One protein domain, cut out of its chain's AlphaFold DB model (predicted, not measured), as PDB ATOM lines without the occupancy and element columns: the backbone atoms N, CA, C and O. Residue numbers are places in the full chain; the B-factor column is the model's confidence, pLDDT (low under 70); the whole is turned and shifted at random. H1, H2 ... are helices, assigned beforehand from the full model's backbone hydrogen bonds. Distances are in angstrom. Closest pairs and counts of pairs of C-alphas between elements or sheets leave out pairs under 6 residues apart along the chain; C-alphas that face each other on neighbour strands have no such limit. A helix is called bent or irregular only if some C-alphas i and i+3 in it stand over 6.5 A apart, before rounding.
ATOM      1  N   GLU A 337      40.663  42.423 -28.417       90.00
ATOM      2  CA  GLU A 337      41.346  42.512 -29.707       90.00
ATOM      3  C   GLU A 337      41.550  41.118 -30.294       90.00
ATOM      4  O   GLU A 337      41.093  40.865 -31.405       90.00
ATOM      5  N   ASP A 338      42.060  40.177 -29.500       90.25
ATOM      6  CA  ASP A 338      42.250  38.793 -29.940       90.25
ATOM      7  C   ASP A 338      40.933  38.133 -30.351       90.25
ATOM      8  O   ASP A 338      40.854  37.468 -31.381       90.25
ATOM      9  N   LYS A 339      39.852  38.374 -29.598       89.06
ATOM     10  CA  LYS A 339      38.507  37.891 -29.952       89.06
ATOM     11  C   LYS A 339      38.039  38.419 -31.306       89.06
ATOM     12  O   LYS A 339      37.413  37.673 -32.060       89.06
ATOM     13  N   LYS A 340      38.313  39.693 -31.614       88.94
ATOM     14  CA  LYS A 340      37.979  40.280 -32.920       88.94
ATOM     15  C   LYS A 340      38.789  39.619 -34.029       88.94
ATOM     16  O   LYS A 340      38.192  39.253 -35.033       88.94
ATOM     17  N   THR A 341      40.087  39.415 -33.815       91.44
ATOM     18  CA  THR A 341      40.973  38.737 -34.771       91.44
ATOM     19  C   THR A 341      40.493  37.315 -35.055       91.44
ATOM     20  O   THR A 341      40.232  36.978 -36.203       91.44
ATOM     21  N   VAL A 342      40.239  36.509 -34.017       90.75
ATOM     22  CA  VAL A 342      39.706  35.140 -34.168       90.75
ATOM     23  C   VAL A 342      38.377  35.132 -34.922       90.75
ATOM     24  O   VAL A 342      38.154  34.289 -35.788       90.75
ATOM     25  N   THR A 343      37.482  36.071 -34.606       87.38
ATOM     26  CA  THR A 343      36.171  36.157 -35.268       87.38
ATOM     27  C   THR A 343      36.303  36.536 -36.740       87.38
ATOM     28  O   THR A 343      35.547  36.011 -37.548       87.38
ATOM     29  N   ALA A 344      37.232  37.430 -37.085       86.44
ATOM     30  CA  ALA A 344      37.463  37.854 -38.462       86.44
ATOM     31  C   ALA A 344      38.048  36.730 -39.330       86.44
ATOM     32  O   ALA A 344      37.666  36.609 -40.489       86.44
ATOM     33  N   GLU A 345      38.927  35.904 -38.757       87.50
ATOM     34  CA  GLU A 345      39.621  34.831 -39.479       87.50
ATOM     35  C   GLU A 345      38.788  33.543 -39.592       87.50
ATOM     36  O   GLU A 345      38.774  32.893 -40.634       87.50
ATOM     37  N   VAL A 346      38.065  33.161 -38.531       85.44
ATOM     38  CA  VAL A 346      37.417  31.836 -38.438       85.44
ATOM     39  C   VAL A 346      35.887  31.908 -38.539       85.44
ATOM     40  O   VAL A 346      35.225  30.929 -38.885       85.44
ATOM     41  N   GLY A 347      35.292  33.061 -38.223       73.06
ATOM     42  CA  GLY A 347      33.843  33.264 -38.212       73.06
ATOM     43  C   GLY A 347      33.334  34.044 -39.424       73.06
ATOM     44  O   GLY A 347      34.017  34.902 -39.973       73.06
ATOM     45  N   GLN A 348      32.078  33.807 -39.814       70.69
ATOM     46  CA  GLN A 348      31.362  34.717 -40.715       70.69
ATOM     47  C   GLN A 348      30.337  35.524 -39.927       70.69
ATOM     48  O   GLN A 348      29.443  34.965 -39.286       70.69
ATOM     49  N   ILE A 349      30.427  36.850 -40.037       64.88
ATOM     50  CA  ILE A 349      29.410  37.758 -39.507       64.88
ATOM     51  C   ILE A 349      28.095  37.481 -40.256       64.88
ATOM     52  O   ILE A 349      28.095  37.528 -41.490       64.88
ATOM     53  N   PRO A 350      26.981  37.192 -39.555       65.50
ATOM     54  CA  PRO A 350      25.693  36.979 -40.203       65.50
ATOM     55  C   PRO A 350      25.321  38.197 -41.060       65.50
ATOM     56  O   PRO A 350      25.350  39.336 -40.591       65.50
ATOM     57  N   ARG A 351      24.976  37.947 -42.325       67.19
ATOM     58  CA  ARG A 351      24.449  38.945 -43.270       67.19
ATOM     59  C   ARG A 351      22.960  38.680 -43.492       67.19
ATOM     60  O   ARG A 351      22.492  37.569 -43.257       67.19
ATOM     61  N   LEU A 352      22.202  39.681 -43.946       64.69
ATOM     62  CA  LEU A 352      20.775  39.521 -44.266       64.69
ATOM     63  C   LEU A 352      20.561  38.312 -45.196       64.69
ATOM     64  O   LEU A 352      21.129  38.253 -46.281       64.69
ATOM     65  N   GLY A 353      19.777  37.332 -44.734       64.50
ATOM     66  CA  GLY A 353      19.476  36.097 -45.468       64.50
ATOM     67  C   GLY A 353      20.519  34.972 -45.367       64.50
ATOM     68  O   GLY A 353      20.216  33.852 -45.768       64.50
ATOM     69  N   ILE A 354      21.705  35.212 -44.794       68.31
ATOM     70  CA  ILE A 354      22.770  34.206 -44.640       68.31
ATOM     71  C   ILE A 354      22.976  33.900 -43.156       68.31
ATOM     72  O   ILE A 354      23.301  34.783 -42.358       68.31
ATOM     73  N   LYS A 355      22.828  32.627 -42.773       67.88
ATOM     74  CA  LYS A 355      23.160  32.173 -41.416       67.88
ATOM     75  C   LYS A 355      24.673  32.292 -41.215       67.88
ATOM     76  O   LYS A 355      25.429  31.568 -41.851       67.88
ATOM     77  N   GLY A 356      25.100  33.212 -40.352       71.06
ATOM     78  CA  GLY A 356      26.503  33.330 -39.950       71.06
ATOM     79  C   GLY A 356      26.971  32.109 -39.157       71.06
ATOM     80  O   GLY A 356      26.168  31.438 -38.499       71.06
ATOM     81  N   TYR A 357      28.275  31.847 -39.201       78.75
ATOM     82  CA  TYR A 357      28.922  30.765 -38.460       78.75
ATOM     83  C   TYR A 357      29.756  31.358 -37.328       78.75
ATOM     84  O   TYR A 357      30.546  32.276 -37.544       78.75
ATOM     85  N   ALA A 358      29.590  30.816 -36.127       84.62
ATOM     86  CA  ALA A 358      30.405  31.157 -34.973       84.62
ATOM     87  C   ALA A 358      30.798  29.876 -34.236       84.62
ATOM     88  O   ALA A 358      30.019  28.920 -34.196       84.62
ATOM     89  N   TYR A 359      31.987  29.873 -33.637       89.19
ATOM     90  CA  TYR A 359      32.576  28.706 -32.985       89.19
ATOM     91  C   TYR A 359      33.089  29.058 -31.579       89.19
ATOM     92  O   TYR A 359      33.596  30.154 -31.340       89.19
ATOM     93  N   ARG A 360      32.972  28.119 -30.639       89.50
ATOM     94  CA  ARG A 360      33.471  28.195 -29.258       89.50
ATOM     95  C   ARG A 360      34.940  27.774 -29.204       89.50
ATOM     96  O   ARG A 360      35.271  26.693 -28.733       89.50
ATOM     97  N   LEU A 361      35.819  28.626 -29.725       91.25
ATOM     98  CA  LEU A 361      37.255  28.330 -29.847       91.25
ATOM     99  C   LEU A 361      38.092  28.871 -28.688       91.25
ATOM    100  O   LEU A 361      39.251  28.502 -28.542       91.25
ATOM    101  N   GLN A 362      37.510  29.743 -27.864       89.19
ATOM    102  CA  GLN A 362      38.238  30.502 -26.851       89.19
ATOM    103  C   GLN A 362      39.041  29.603 -25.906       89.19
ATOM    104  O   GLN A 362      40.233  29.834 -25.733       89.19
ATOM    105  N   ALA A 363      38.416  28.576 -25.326       88.38
ATOM    106  CA  ALA A 363      39.100  27.681 -24.396       88.38
ATOM    107  C   ALA A 363      40.239  26.892 -25.067       88.38
ATOM    108  O   ALA A 363      41.305  26.743 -24.478       88.38
ATOM    109  N   ILE A 364      40.052  26.449 -26.317       93.38
ATOM    110  CA  ILE A 364      41.075  25.720 -27.085       93.38
ATOM    111  C   ILE A 364      42.279  26.624 -27.357       93.38
ATOM    112  O   ILE A 364      43.417  26.223 -27.125       93.38
ATOM    113  N   ILE A 365      42.022  27.854 -27.806       93.44
ATOM    114  CA  ILE A 365      43.068  28.837 -28.091       93.44
ATOM    115  C   ILE A 365      43.828  29.173 -26.808       93.44
ATOM    116  O   ILE A 365      45.049  29.078 -26.807       93.44
ATOM    117  N   LEU A 366      43.131  29.490 -25.706       90.81
ATOM    118  CA  LEU A 366      43.746  29.841 -24.416       90.81
ATOM    119  C   LEU A 366      44.705  28.770 -23.878       90.81
ATOM    120  O   LEU A 366      45.656  29.097 -23.173       90.81
ATOM    121  N   LEU A 367      44.462  27.498 -24.194       91.50
ATOM    122  CA  LEU A 367      45.314  26.392 -23.761       91.50
ATOM    123  C   LEU A 367      46.622  26.275 -24.555       91.50
ATOM    124  O   LEU A 367      47.504  25.535 -24.126       91.50
ATOM    125  N   ARG A 368      46.726  26.916 -25.728       92.00
ATOM    126  CA  ARG A 368      47.763  26.599 -26.723       92.00
ATOM    127  C   ARG A 368      48.513  27.806 -27.280       92.00
ATOM    128  O   ARG A 368      49.680  27.650 -27.632       92.00
ATOM    129  N   PHE A 369      47.874  28.969 -27.398       92.06
ATOM    130  CA  PHE A 369      48.481  30.128 -28.060       92.06
ATOM    131  C   PHE A 369      49.677  30.668 -27.271       92.06
ATOM    132  O   PHE A 369      49.641  30.687 -26.049       92.06
ATOM    133  N   ASP A 370      50.725  31.124 -27.954       90.81
ATOM    134  CA  ASP A 370      51.869  31.800 -27.336       90.81
ATOM    135  C   ASP A 370      51.543  33.285 -27.126       90.81
ATOM    136  O   ASP A 370      51.357  34.030 -28.089       90.81
ATOM    137  N   GLU A 371      51.501  33.725 -25.867       87.31
ATOM    138  CA  GLU A 371      51.221  35.115 -25.473       87.31
ATOM    139  C   GLU A 371      52.263  36.125 -25.972       87.31
ATOM    140  O   GLU A 371      52.026  37.334 -25.934       87.31
ATOM    141  N   ASN A 372      53.443  35.659 -26.384       88.88
ATOM    142  CA  ASN A 372      54.516  36.528 -26.859       88.88
ATOM    143  C   ASN A 372      54.391  36.874 -28.343       88.88
ATOM    144  O   ASN A 372      55.172  37.685 -28.839       88.88
ATOM    145  N   LYS A 373      53.426  36.275 -29.046       91.38
ATOM    146  CA  LYS A 373      53.191  36.484 -30.473       91.38
ATOM    147  C   LYS A 373      51.754  36.951 -30.707       91.38
ATOM    148  O   LYS A 373      50.854  36.520 -29.983       91.38
ATOM    149  N   PRO A 374      51.499  37.794 -31.721       91.69
ATOM    150  CA  PRO A 374      50.139  38.149 -32.108       91.69
ATOM    151  C   PRO A 374      49.306  36.897 -32.396       91.69
ATOM    152  O   PRO A 374      49.783  35.962 -33.039       91.69
ATOM    153  N   ILE A 375      48.049  36.866 -31.942       93.31
ATOM    154  CA  ILE A 375      47.196  35.685 -32.132       93.31
ATOM    155  C   ILE A 375      46.984  35.358 -33.616       93.31
ATOM    156  O   ILE A 375      46.988  34.189 -33.983       93.31
ATOM    157  N   GLY A 376      46.850  36.381 -34.471       93.44
ATOM    158  CA  GLY A 376      46.589  36.214 -35.903       93.44
ATOM    159  C   GLY A 376      47.682  35.432 -36.631       93.44
ATOM    160  O   GLY A 376      47.373  34.645 -37.517       93.44
ATOM    161  N   GLU A 377      48.938  35.561 -36.193       94.94
ATOM    162  CA  GLU A 377      50.089  34.838 -36.756       94.94
ATOM    163  C   GLU A 377      50.125  33.350 -36.373       94.94
ATOM    164  O   GLU A 377      51.012  32.628 -36.815       94.94
ATOM    165  N   GLN A 378      49.203  32.897 -35.519       95.25
ATOM    166  CA  GLN A 378      49.175  31.534 -34.983       95.25
ATOM    167  C   GLN A 378      47.891  30.772 -35.344       95.25
ATOM    168  O   GLN A 378      47.761  29.597 -35.002       95.25
ATOM    169  N   LEU A 379      46.906  31.427 -35.974       94.19
ATOM    170  CA  LEU A 379      45.592  30.825 -36.245       94.19
ATOM    171  C   LEU A 379      45.614  29.768 -37.352       94.19
ATOM    172  O   LEU A 379      44.709  28.940 -37.417       94.19
ATOM    173  N   ASP A 380      46.667  29.724 -38.163       93.62
ATOM    174  CA  ASP A 380      46.941  28.626 -39.092       93.62
ATOM    175  C   ASP A 380      47.100  27.274 -38.370       93.62
ATOM    176  O   ASP A 380      46.784  26.226 -38.935       93.62
ATOM    177  N   ARG A 381      47.502  27.294 -37.091       95.94
ATOM    178  CA  ARG A 381      47.614  26.112 -36.222       95.94
ATOM    179  C   ARG A 381      46.304  25.697 -35.559       95.94
ATOM    180  O   ARG A 381      46.263  24.687 -34.857       95.94
ATOM    181  N   LEU A 382      45.209  26.423 -35.773       94.56
ATOM    182  CA  LEU A 382      43.923  26.098 -35.161       94.56
ATOM    183  C   LEU A 382      43.446  24.649 -35.423       94.56
ATOM    184  O   LEU A 382      43.002  24.015 -34.459       94.56
ATOM    185  N   PRO A 383      43.566  24.067 -36.638       94.62
ATOM    186  CA  PRO A 383      43.203  22.665 -36.867       94.62
ATOM    187  C   PRO A 383      44.015  21.691 -36.000       94.62
ATOM    188  O   PRO A 383      43.476  20.711 -35.479       94.62
ATOM    189  N   GLU A 384      45.309  21.976 -35.815       95.69
ATOM    190  CA  GLU A 384      46.216  21.209 -34.955       95.69
ATOM    191  C   GLU A 384      45.737  21.275 -33.499       95.69
ATOM    192  O   GLU A 384      45.582  20.243 -32.846       95.69
ATOM    193  N   TRP A 385      45.429  22.476 -33.001       95.56
ATOM    194  CA  TRP A 385      44.973  22.681 -31.625       95.56
ATOM    195  C   TRP A 385      43.626  22.021 -31.339       95.56
ATOM    196  O   TRP A 385      43.464  21.417 -30.278       95.56
ATOM    197  N   ILE A 386      42.673  22.093 -32.276       95.00
ATOM    198  CA  ILE A 386      41.383  21.398 -32.153       95.00
ATOM    199  C   ILE A 386      41.611  19.885 -32.131       95.00
ATOM    200  O   ILE A 386      41.077  19.206 -31.257       95.00
ATOM    201  N   SER A 387      42.451  19.355 -33.023       92.62
ATOM    202  CA  SER A 387      42.747  17.917 -33.069       92.62
ATOM    203  C   SER A 387      43.402  17.431 -31.772       92.62
ATOM    204  O   SER A 387      42.999  16.414 -31.215       92.62
ATOM    205  N   GLN A 388      44.366  18.188 -31.239       92.50
ATOM    206  CA  GLN A 388      44.998  17.897 -29.949       92.50
ATOM    207  C   GLN A 388      44.008  17.988 -28.784       92.50
ATOM    208  O   GLN A 388      44.104  17.216 -27.835       92.50
ATOM    209  N   HIS A 389      43.065  18.929 -28.836       92.25
ATOM    210  CA  HIS A 389      42.003  19.054 -27.843       92.25
ATOM    211  C   HIS A 389      41.049  17.855 -27.871       92.25
ATOM    212  O   HIS A 389      40.716  17.325 -26.817       92.25
ATOM    213  N   VAL A 390      40.666  17.385 -29.063       92.31
ATOM    214  CA  VAL A 390      39.863  16.164 -29.233       92.31
ATOM    215  C   VAL A 390      40.613  14.940 -28.712       92.31
ATOM    216  O   VAL A 390      40.035  14.141 -27.985       92.31
ATOM    217  N   ALA A 391      41.899  14.809 -29.043       89.69
ATOM    218  CA  ALA A 391      42.719  13.679 -28.616       89.69
ATOM    219  C   ALA A 391      42.947  13.633 -27.094       89.69
ATOM    220  O   ALA A 391      43.090  12.552 -26.533       89.69
ATOM    221  N   ALA A 392      42.987  14.792 -26.433       86.50
ATOM    222  CA  ALA A 392      43.200  14.898 -24.991       86.50
ATOM    223  C   ALA A 392      41.907  14.812 -24.161       86.50
ATOM    224  O   ALA A 392      41.979  14.850 -22.936       86.50
ATOM    225  N   ALA A 393      40.732  14.752 -24.792       88.44
ATOM    226  CA  ALA A 393      39.470  14.782 -24.068       88.44
ATOM    227  C   ALA A 393      39.134  13.429 -23.427       88.44
ATOM    228  O   ALA A 393      39.029  12.410 -24.103       88.44
ATOM    229  N   GLU A 394      38.878  13.437 -22.120       82.19
ATOM    230  CA  GLU A 394      38.510  12.242 -21.337       82.19
ATOM    231  C   GLU A 394      36.999  11.948 -21.351       82.19
ATOM    232  O   GLU A 394      36.517  11.006 -20.721       82.19
ATOM    233  N   GLY A 395      36.216  12.762 -22.060       84.38
ATOM    234  CA  GLY A 395      34.766  12.657 -22.094       84.38
ATOM    235  C   GLY A 395      34.160  13.258 -23.357       84.38
ATOM    236  O   GLY A 395      34.874  13.788 -24.211       84.38
ATOM    237  N   PRO A 396      32.825  13.187 -23.498       87.94
ATOM    238  CA  PRO A 396      32.152  13.758 -24.650       87.94
ATOM    239  C   PRO A 396      32.408  15.264 -24.699       87.94
ATOM    240  O   PRO A 396      32.215  15.990 -23.718       87.94
ATOM    241  N   LEU A 397      32.843  15.741 -25.860       91.38
ATOM    242  CA  LEU A 397      33.021  17.165 -26.094       91.38
ATOM    243  C   LEU A 397      31.710  17.784 -26.584       91.38
ATOM    244  O   LEU A 397      30.982  17.160 -27.365       91.38
ATOM    245  N   PRO A 398      31.376  19.013 -26.160       91.62
ATOM    246  CA  PRO A 398      30.306  19.761 -26.797       91.62
ATOM    247  C   PRO A 398      30.709  20.096 -28.236       91.62
ATOM    248  O   PRO A 398      31.866  20.404 -28.510       91.62
ATOM    249  N   CYS A 399      29.747  20.082 -29.156       94.25
ATOM    250  CA  CYS A 399      29.984  20.576 -30.507       94.25
ATOM    251  C   CYS A 399      30.479  22.030 -30.451       94.25
ATOM    252  O   CYS A 399      29.847  22.881 -29.816       94.25
ATOM    253  N   ILE A 400      31.587  22.322 -31.135       93.62
ATOM    254  CA  ILE A 400      32.208  23.651 -31.068       93.62
ATOM    255  C   ILE A 400      31.407  24.730 -31.797       93.62
ATOM    256  O   ILE A 400      31.649  25.911 -31.573       93.62
ATOM    257  N   LYS A 401      30.428  24.376 -32.639       92.00
ATOM    258  CA  LYS A 401      29.544  25.367 -33.266       92.00
ATOM    259  C   LYS A 401      28.723  26.089 -32.197       92.00
ATOM    260  O   LYS A 401      28.040  25.464 -31.382       92.00
ATOM    261  N   LEU A 402      28.777  27.417 -32.202       87.31
ATOM    262  CA  LEU A 402      28.087  28.252 -31.227       87.31
ATOM    263  C   LEU A 402      26.579  27.960 -31.256       87.31
ATOM    264  O   LEU A 402      25.988  27.769 -32.316       87.31
ATOM    265  N   ASN A 403      25.959  27.931 -30.074       86.19
ATOM    266  CA  ASN A 403      24.541  27.607 -29.853       86.19
ATOM    267  C   ASN A 403      24.128  26.160 -30.166       86.19
ATOM    268  O   ASN A 403      22.966  25.810 -29.958       86.19
ATOM    269  N   CYS A 404      25.054  25.291 -30.577       90.50
ATOM    270  CA  CYS A 404      24.789  23.863 -30.615       90.50
ATOM    271  C   CYS A 404      24.765  23.290 -29.187       90.50
ATOM    272  O   CYS A 404      25.622  23.606 -28.359       90.50
ATOM    273  N   ARG A 405      23.770  22.444 -28.898       91.44
ATOM    274  CA  ARG A 405      23.675  21.675 -27.642       91.44
ATOM    275  C   ARG A 405      24.031  20.196 -27.817       91.44
ATOM    276  O   ARG A 405      24.054  19.470 -26.832       91.44
ATOM    277  N   ALA A 406      24.279  19.752 -29.049       94.75
ATOM    278  CA  ALA A 406      24.675  18.379 -29.329       94.75
ATOM    279  C   ALA A 406      26.139  18.133 -28.940       94.75
ATOM    280  O   ALA A 406      26.967  19.051 -28.947       94.75
ATOM    281  N   THR A 407      26.463  16.878 -28.647       94.06
ATOM    282  CA  THR A 407      27.838  16.419 -28.446       94.06
ATOM    283  C   THR A 407      28.540  16.256 -29.790       94.06
ATOM    284  O   THR A 407      27.929  15.841 -30.780       94.06
ATOM    285  N   ALA A 408      29.829  16.583 -29.835       94.12
ATOM    286  CA  ALA A 408      30.684  16.226 -30.953       94.12
ATOM    287  C   ALA A 408      30.681  14.704 -31.128       94.12
ATOM    288  O   ALA A 408      30.610  13.952 -30.151       94.12
ATOM    289  N   THR A 409      30.713  14.237 -32.374       92.56
ATOM    290  CA  THR A 409      30.743  12.794 -32.616       92.56
ATOM    291  C   THR A 409      32.135  12.257 -32.270       92.56
ATOM    292  O   THR A 409      33.122  12.861 -32.702       92.56
ATOM    293  N   PRO A 410      32.242  11.152 -31.507       88.94
ATOM    294  CA  PRO A 410      33.532  10.562 -31.155       88.94
ATOM    295  C   PRO A 410      34.406  10.326 -32.390       88.94
ATOM    296  O   PRO A 410      33.923   9.817 -33.398       88.94
ATOM    297  N   GLY A 411      35.677  10.726 -32.322       88.75
ATOM    298  CA  GLY A 411      36.629  10.612 -33.434       88.75
ATOM    299  C   GLY A 411      36.557  11.724 -34.491       88.75
ATOM    300  O   GLY A 411      37.376  11.732 -35.405       88.75
ATOM    301  N   CYS A 412      35.623  12.681 -34.391       93.62
ATOM    302  CA  CYS A 412      35.586  13.831 -35.298       93.62
ATOM    303  C   CYS A 412      36.775  14.776 -35.026       93.62
ATOM    304  O   CYS A 412      36.799  15.411 -33.968       93.62
ATOM    305  N   PRO A 413      37.720  14.957 -35.973       92.75
ATOM    306  CA  PRO A 413      38.915  15.775 -35.746       92.75
ATOM    307  C   PRO A 413      38.593  17.269 -35.597       92.75
ATOM    308  O   PRO A 413      39.358  18.007 -34.989       92.75
ATOM    309  N   ALA A 414      37.435  17.707 -36.102       93.56
ATOM    310  CA  ALA A 414      36.965  19.086 -36.018       93.56
ATOM    311  C   ALA A 414      36.076  19.363 -34.787       93.56
ATOM    312  O   ALA A 414      35.582  20.476 -34.645       93.56
ATOM    313  N   CYS A 415      35.843  18.381 -33.904       95.12
ATOM    314  CA  CYS A 415      34.989  18.533 -32.717       95.12
ATOM    315  C   CYS A 415      33.544  19.004 -33.034       95.12
ATOM    316  O   CYS A 415      32.941  19.828 -32.337       95.12
ATOM    317  N   LEU A 416      32.963  18.481 -34.118       95.12
ATOM    318  CA  LEU A 416      31.611  18.811 -34.580       95.12
ATOM    319  C   LEU A 416      30.662  17.612 -34.419       95.12
ATOM    320  O   LEU A 416      31.068  16.450 -34.426       95.12
ATOM    321  N   CYS A 417      29.369  17.896 -34.251       96.06
ATOM    322  CA  CYS A 417      28.317  16.875 -34.279       96.06
ATOM    323  C   CYS A 417      27.930  16.527 -35.725       96.06
ATOM    324  O   CYS A 417      28.234  17.283 -36.649       96.06
ATOM    325  N   SER A 418      27.194  15.432 -35.921       94.88
ATOM    326  CA  SER A 418      26.781  14.953 -37.251       94.88
ATOM    327  C   SER A 418      26.056  16.003 -38.099       94.88
ATOM    328  O   SER A 418      26.309  16.107 -39.290       94.88
ATOM    329  N   SER A 419      25.215  16.844 -37.491       94.12
ATOM    330  CA  SER A 419      24.484  17.905 -38.200       94.12
ATOM    331  C   SER A 419      25.339  19.109 -38.609       94.12
ATOM    332  O   SER A 419      24.875  19.959 -39.365       94.12
ATOM    333  N   HIS A 420      26.544  19.247 -38.052       94.12
ATOM    334  CA  HIS A 420      27.387  20.429 -38.223       94.12
ATOM    335  C   HIS A 420      28.775  20.109 -38.765       94.12
ATOM    336  O   HIS A 420      29.515  21.033 -39.068       94.12
ATOM    337  N   CYS A 421      29.141  18.837 -38.917       94.00
ATOM    338  CA  CYS A 421      30.376  18.447 -39.583       94.00
ATOM    339  C   CYS A 421      30.196  18.459 -41.110       94.00
ATOM    340  O   CYS A 421      30.322  17.435 -41.776       94.00
ATOM    341  N   THR A 422      29.870  19.622 -41.670       91.69
ATOM    342  CA  THR A 422      29.789  19.808 -43.124       91.69
ATOM    343  C   THR A 422      31.164  20.149 -43.697       91.69
ATOM    344  O   THR A 422      32.036  20.637 -42.976       91.69
ATOM    345  N   THR A 423      31.367  19.956 -45.002       90.44
ATOM    346  CA  THR A 423      32.599  20.395 -45.685       90.44
ATOM    347  C   THR A 423      32.859  21.891 -45.480       90.44
ATOM    348  O   THR A 423      33.997  22.293 -45.257       90.44
ATOM    349  N   VAL A 424      31.802  22.712 -45.472       89.00
ATOM    350  CA  VAL A 424      31.893  24.162 -45.246       89.00
ATOM    351  C   VAL A 424      32.366  24.474 -43.825       89.00
ATOM    352  O   VAL A 424      33.311  25.241 -43.651       89.00
ATOM    353  N   ASP A 425      31.757  23.854 -42.808       90.44
ATOM    354  CA  ASP A 425      32.158  24.051 -41.409       90.44
ATOM    355  C   ASP A 425      33.608  23.573 -41.172       90.44
ATOM    356  O   ASP A 425      34.389  24.262 -40.514       90.44
ATOM    357  N   ARG A 426      34.013  22.439 -41.766       91.50
ATOM    358  CA  ARG A 426      35.401  21.939 -41.708       91.50
ATOM    359  C   ARG A 426      36.394  22.907 -42.345       91.50
ATOM    360  O   ARG A 426      37.410  23.220 -41.728       91.50
ATOM    361  N   HIS A 427      36.082  23.413 -43.537       89.00
ATOM    362  CA  HIS A 427      36.933  24.370 -44.242       89.00
ATOM    363  C   HIS A 427      37.106  25.673 -43.456       89.00
ATOM    364  O   HIS A 427      38.221  26.184 -43.386       89.00
ATOM    365  N   HIS A 428      36.048  26.183 -42.817       88.38
ATOM    366  CA  HIS A 428      36.144  27.364 -41.949       88.38
ATOM    367  C   HIS A 428      37.089  27.160 -40.765       88.38
ATOM    368  O   HIS A 428      37.756  28.096 -40.343       88.38
ATOM    369  N   LEU A 429      37.172  25.937 -40.252       90.12
ATOM    370  CA  LEU A 429      38.090  25.565 -39.180       90.12
ATOM    371  C   LEU A 429      39.486  25.175 -39.689       90.12
ATOM    372  O   LEU A 429      40.303  24.732 -38.890       90.12
ATOM    373  N   GLY A 430      39.753  25.302 -40.994       88.75
ATOM    374  CA  GLY A 430      41.036  24.981 -41.627       88.75
ATOM    375  C   GLY A 430      41.270  23.492 -41.917       88.75
ATOM    376  O   GLY A 430      42.363  23.117 -42.343       88.75
TER     377      GLY A 430
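What this domain is: This is residues 337 to 430 of the 439 residues of an uncharacterized protein of Mixia osmundae (strain CBS 9802 / IAM 14324 / JCM 22182 / KY 12970) (UniProt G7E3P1). A kinked helix, H3, makes one side of a flat model, with H1 packed on its first part and H2 on a later part; a long loop, residues 392 to 422, leads to short H4. Of 94 printed residues, 38, under half, are in four named helices, H1 to H4 in chain order: all helix. It is compact, radius of gyration of the C-alphas 13.1 A, spanning 40 by 36 by 19 A.

How they stand to each other: Start at H3, residues 375 to 391, irregular, with C-alphas 380 and 383 7.4 A apart. Its residues 375 to 379 alone touch H1, residues 337 to 346; the closest C-alphas, Asp 338 and Ile 375, are 6.2 A apart. Its residues 382 to 389 alone touch H2, residues 362 to 366; the closest C-alphas, Ile 364 and Ile 386, are 6.7 A apart. H4, residues 423 to 428, touches no helix. Every O i to N i+4 pair is within hydrogen-bond range in H1, H2 and H4, but 8 of 13 in H3.

Where its parts are: Find C-alpha 375 at (47.196, 35.685, -32.132); H3 runs 22.7 A to C-alpha 391 at (42.719, 13.679, -28.616). H1 measures 14.3 A.

The domain as a whole: The printed part has no cut. Links H1 to H2 and H3 to H4 are long. Residues 349 to 355 have pLDDT under 70.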